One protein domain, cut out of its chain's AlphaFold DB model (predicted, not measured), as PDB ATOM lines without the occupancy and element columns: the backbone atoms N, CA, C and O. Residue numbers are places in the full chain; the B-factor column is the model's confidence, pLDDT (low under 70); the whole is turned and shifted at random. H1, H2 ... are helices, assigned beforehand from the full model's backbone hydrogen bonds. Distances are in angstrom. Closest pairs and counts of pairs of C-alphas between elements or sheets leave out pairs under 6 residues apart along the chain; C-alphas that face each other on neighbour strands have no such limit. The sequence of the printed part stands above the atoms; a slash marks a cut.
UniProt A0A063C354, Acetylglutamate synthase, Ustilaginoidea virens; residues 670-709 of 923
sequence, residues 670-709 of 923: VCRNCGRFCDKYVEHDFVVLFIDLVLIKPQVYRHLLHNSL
ATOM      1  N   VAL A 670     241.942 216.615 223.573       57.47
ATOM      2  CA  VAL A 670     241.578 215.611 222.567       57.47
ATOM      3  C   VAL A 670     241.031 214.398 223.305       57.47
ATOM      4  O   VAL A 670     241.688 213.869 224.207       57.47
ATOM      5  N   CYS A 671     239.827 213.951 222.948       51.06
ATOM      6  CA  CYS A 671     239.241 212.747 223.519       51.06
ATOM      7  C   CYS A 671     240.166 211.551 223.252       51.06
ATOM      8  O   CYS A 671     240.417 211.196 222.101       51.06
ATOM      9  N   ARG A 672     240.634 210.894 224.321       48.50
ATOM     10  CA  ARG A 672     241.561 209.752 224.237       48.50
ATOM     11  C   ARG A 672     240.981 208.536 223.505       48.50
ATOM     12  O   ARG A 672     241.746 207.683 223.082       48.50
ATOM     13  N   ASN A 673     239.657 208.464 223.358       44.44
ATOM     14  CA  ASN A 673     238.971 207.337 222.725       44.44
ATOM     15  C   ASN A 673     238.688 207.553 221.229       44.44
ATOM     16  O   ASN A 673     238.692 206.598 220.465       44.44
ATOM     17  N   CYS A 674     238.425 208.792 220.791       65.31
ATOM     18  CA  CYS A 674     238.020 209.073 219.403       65.31
ATOM     19  C   CYS A 674     238.897 210.093 218.664       65.31
ATOM     20  O   CYS A 674     238.634 210.375 217.497       65.31
ATOM     21  N   GLY A 675     239.902 210.680 219.321       52.78
ATOM     22  CA  GLY A 675     240.849 211.605 218.689       52.78
ATOM     23  C   GLY A 675     240.260 212.958 218.266       52.78
ATOM     24  O   GLY A 675     240.965 213.761 217.661       52.78
ATOM     25  N   ARG A 676     238.986 213.241 218.573       56.81
ATOM     26  CA  ARG A 676     238.343 214.537 218.296       56.81
ATOM     27  C   ARG A 676     238.560 215.507 219.453       56.81
ATOM     28  O   ARG A 676     238.638 215.087 220.609       56.81
ATOM     29  N   PHE A 677     238.626 216.799 219.145       61.41
ATOM     30  CA  PHE A 677     238.679 217.853 220.155       61.41
ATOM     31  C   PHE A 677     237.405 217.845 221.014       61.41
ATOM     32  O   PHE A 677     236.296 217.694 220.497       61.41
ATOM     33  N   CYS A 678     237.578 217.975 222.327       59.72
ATOM     34  CA  CYS A 678     236.519 218.194 223.296       59.72
ATOM     35  C   CYS A 678     235.788 219.498 222.973       59.72
ATOM     36  O   CYS A 678     236.310 220.396 222.314       59.72
ATOM     37  N   ASP A 679     234.541 219.565 223.422       67.81
ATOM     38  CA  ASP A 679     233.634 220.664 223.134       67.81
ATOM     39  C   ASP A 679     234.219 222.033 223.540       67.81
ATOM     40  O   ASP A 679     234.680 222.199 224.670       67.81
ATOM     41  N   LYS A 680     234.162 223.028 222.640       71.50
ATOM     42  CA  LYS A 680     234.688 224.397 222.842       71.50
ATOM     43  C   LYS A 680     234.145 225.043 224.121       71.50
ATOM     44  O   LYS A 680     234.820 225.839 224.766       71.50
ATOM     45  N   TYR A 681     232.920 224.682 224.495       72.31
ATOM     46  CA  TYR A 681     232.235 225.196 225.676       72.31
ATOM     47  C   TYR A 681     232.870 224.774 227.012       72.31
ATOM     48  O   TYR A 681     232.568 225.405 228.017       72.31
ATOM     49  N   VAL A 682     233.788 223.794 227.032       69.12
ATOM     50  CA  VAL A 682     234.577 223.435 228.233       69.12
ATOM     51  C   VAL A 682     235.452 224.605 228.704       69.12
ATOM     52  O   VAL A 682     235.706 224.743 229.896       69.12
ATOM     53  N   GLU A 683     235.919 225.439 227.774       66.75
ATOM     54  CA  GLU A 683     236.842 226.548 228.050       66.75
ATOM     55  C   GLU A 683     236.116 227.891 228.234       66.75
ATOM     56  O   GLU A 683     236.719 228.875 228.663       66.75
ATOM     57  N   HIS A 684     234.825 227.957 227.893       73.50
ATOM     58  CA  HIS A 684     234.033 229.172 228.030       73.50
ATOM     59  C   HIS A 684     233.625 229.408 229.488       73.50
ATOM     60  O   HIS A 684     233.174 228.501 230.183       73.50
ATOM     61  N   ASP A 685     233.713 230.664 229.926       74.06
ATOM     62  CA  ASP A 685     233.181 231.082 231.224       74.06
ATOM     63  C   ASP A 685     231.642 230.970 231.254       74.06
ATOM     64  O   ASP A 685     230.961 231.065 230.224       74.06
ATOM     65  N   PHE A 686     231.071 230.820 232.450       67.31
ATOM     66  CA  PHE A 686     229.635 230.641 232.680       67.31
ATOM     67  C   PHE A 686     228.780 231.765 232.084       67.31
ATOM     68  O   PHE A 686     227.640 231.521 231.695       67.31
ATOM     69  N   VAL A 687     229.321 232.983 231.960       73.25
ATOM     70  CA  VAL A 687     228.630 234.116 231.319       73.25
ATOM     71  C   VAL A 687     228.413 233.863 229.826       73.25
ATOM     72  O   VAL A 687     227.321 234.101 229.314       73.25
ATOM     73  N   VAL A 688     229.426 233.346 229.125       78.88
ATOM     74  CA  VAL A 688     229.328 233.026 227.693       78.88
ATOM     75  C   VAL A 688     228.378 231.850 227.486       78.88
ATOM     76  O   VAL A 688     227.526 231.904 226.600       78.88
ATOM     77  N   LEU A 689     228.455 230.833 228.355       78.38
ATOM     78  CA  LEU A 689     227.497 229.724 228.364       78.38
ATOM     79  C   LEU A 689     226.063 230.221 228.570       78.38
ATOM     80  O   LEU A 689     225.165 229.785 227.862       78.38
ATOM     81  N   PHE A 690     225.840 231.167 229.483       77.62
ATOM     82  CA  PHE A 690     224.519 231.742 229.728       77.62
ATOM     83  C   PHE A 690     223.984 232.528 228.523       77.62
ATOM     84  O   PHE A 690     222.827 232.352 228.150       77.62
ATOM     85  N   ILE A 691     224.809 233.362 227.881       81.38
ATOM     86  CA  ILE A 691     224.396 234.117 226.686       81.38
ATOM     87  C   ILE A 691     224.001 233.157 225.562       81.38
ATOM     88  O   ILE A 691     222.933 233.297 224.970       81.38
ATOM     89  N   ASP A 692     224.832 232.156 225.289       83.31
ATOM     90  CA  ASP A 692     224.567 231.199 224.219       83.31
ATOM     91  C   ASP A 692     223.387 230.260 224.548       83.31
ATOM     92  O   ASP A 692     222.664 229.842 223.640       83.31
ATOM     93  N   LEU A 693     223.124 229.999 225.834       80.00
ATOM     94  CA  LEU A 693     221.915 229.319 226.309       80.00
ATOM     95  C   LEU A 693     220.650 230.151 226.038       80.00
ATOM     96  O   LEU A 693     219.646 229.615 225.571       80.00
ATOM     97  N   VAL A 694     220.707 231.464 226.285       75.19
ATOM     98  CA  VAL A 694     219.611 232.411 226.004       75.19
ATOM     99  C   VAL A 694     219.361 232.550 224.505       75.19
ATOM    100  O   VAL A 694     218.214 232.660 224.084       75.19
ATOM    101  N   LEU A 695     220.418 232.493 223.692       82.19
ATOM    102  CA  LEU A 695     220.330 232.484 222.229       82.19
ATOM    103  C   LEU A 695     219.835 231.146 221.655       82.19
ATOM    104  O   LEU A 695     219.840 230.969 220.438       82.19
ATOM    105  N   ILE A 696     219.411 230.208 222.509       80.00
ATOM    106  CA  ILE A 696     218.871 228.900 222.126       80.00
ATOM    107  C   ILE A 696     219.874 228.109 221.266       80.00
ATOM    108  O   ILE A 696     219.500 227.365 220.357       80.00
ATOM    109  N   LYS A 697     221.184 228.265 221.518       83.06
ATOM    110  CA  LYS A 697     222.195 227.519 220.762       83.06
ATOM    111  C   LYS A 697     222.189 226.053 221.198       83.06
ATOM    112  O   LYS A 697     222.513 225.756 222.353       83.06
ATOM    113  N   PRO A 698     221.909 225.100 220.289       79.38
ATOM    114  CA  PRO A 698     221.776 223.692 220.654       79.38
ATOM    115  C   PRO A 698     223.084 223.093 221.190       79.38
ATOM    116  O   PRO A 698     223.068 222.104 221.920       79.38
ATOM    117  N   GLN A 699     224.235 223.679 220.845       83.12
ATOM    118  CA  GLN A 699     225.535 223.191 221.294       83.12
ATOM    119  C   GLN A 699     225.741 223.391 222.804       83.12
ATOM    120  O   GLN A 699     226.266 222.494 223.456       83.12
ATOM    121  N   VAL A 700     225.264 224.501 223.381       84.50
ATOM    122  CA  VAL A 700     225.385 224.751 224.828       84.50
ATOM    123  C   VAL A 700     224.490 223.827 225.636       84.50
ATOM    124  O   VAL A 700     224.915 223.322 226.670       84.50
ATOM    125  N   TYR A 701     223.277 223.546 225.154       80.81
ATOM    126  CA  TYR A 701     222.405 222.560 225.792       80.81
ATOM    127  C   TYR A 701     223.058 221.178 225.821       80.81
ATOM    128  O   TYR A 701     223.067 220.536 226.868       80.81
ATOM    129  N   ARG A 702     223.681 220.742 224.717       81.12
ATOM    130  CA  ARG A 702     224.439 219.480 224.694       81.12
ATOM    131  C   ARG A 702     225.614 219.501 225.666       81.12
ATOM    132  O   ARG A 702     225.798 218.531 226.395       81.12
ATOM    133  N   HIS A 703     226.364 220.602 225.701       82.12
ATOM    134  CA  HIS A 703     227.482 220.781 226.618       82.12
ATOM    135  C   HIS A 703     227.046 220.672 228.084       82.12
ATOM    136  O   HIS A 703     227.549 219.838 228.834       82.12
ATOM    137  N   LEU A 704     226.075 221.493 228.489       77.88
ATOM    138  CA  LEU A 704     225.613 221.570 229.868       77.88
ATOM    139  C   LEU A 704     224.958 220.265 230.310       77.88
ATOM    140  O   LEU A 704     225.281 219.769 231.385       77.88
ATOM    141  N   LEU A 705     224.075 219.696 229.485       75.12
ATOM    142  CA  LEU A 705     223.352 218.480 229.840       75.12
ATOM    143  C   LEU A 705     224.279 217.266 229.858       75.12
ATOM    144  O   LEU A 705     224.297 216.564 230.856       75.12
ATOM    145  N   HIS A 706     225.091 217.026 228.826       72.12
ATOM    146  CA  HIS A 706     225.874 215.788 228.754       72.12
ATOM    147  C   HIS A 706     227.236 215.852 229.460       72.12
ATOM    148  O   HIS A 706     227.677 214.822 229.966       72.12
ATOM    149  N   ASN A 707     227.897 217.016 229.520       68.88
ATOM    150  CA  ASN A 707     229.275 217.119 230.027       68.88
ATOM    151  C   ASN A 707     229.384 217.744 231.425       68.88
ATOM    152  O   ASN A 707     230.301 217.386 232.167       68.88
ATOM    153  N   SER A 708     228.474 218.654 231.793       65.75
ATOM    154  CA  SER A 708     228.589 219.422 233.045       65.75
ATOM    155  C   SER A 708     227.609 218.989 234.137       65.75
ATOM    156  O   SER A 708     228.012 218.922 235.292       65.75
ATOM    157  N   LEU A 709     226.353 218.675 233.796       60.94
ATOM    158  CA  LEU A 709     225.260 218.452 234.763       60.94
ATOM    159  C   LEU A 709     224.805 216.987 234.901       60.94
ATOM    160  O   LEU A 709     223.951 216.690 235.729       60.94
TER     161      LEU A 709
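What this domain is: This is residues 670 to 709 of the 923 residues of the protein "Acetylglutamate synthase" of Ustilaginoidea virens (UniProt A0A063C354). H2, the longest helix, and the shorter H1 form a small, splayed helical hairpin, opening like a V from their tight link. Ahead of them the long stretch without a named element, residues 670 to 685, reaches away as an arm, and its residues 672 to 677 stick out free. The 40 printed residues hold two named helices, H1 then H2, and no named strand; the class is all helix. The whole is only just loose, close to compact, with a radius of gyration of the C-alphas of 10.8 A, and spans 32 by 16 by 15 A.

How they stand to each other: Look first at H2, residues 698 to 708, then at H1, residues 686 to 694. They touch, the closest C-alphas being those of Leu 693 and Val 700, 5.9 A apart. They run opposite ways at a steep tilt of 45 degrees. In both, every O i to N i+4 pair is within hydrogen-bond range.

Where its parts are: Find C-alpha 698 at (221.776, 223.692, 220.654); from there H2 runs 14.8 A to C-alpha 708. H1 starts at C-alpha 686, (229.635, 230.641, 232.680), and runs 12.2 A.

The domain as a whole: The farthest C-alphas, Asn 673 and Val 694, are 31.8 A apart. The printed part has no cut. Mean pLDDT of the printed part is 71.1; 16 residues are under 70, among them 670 to 679.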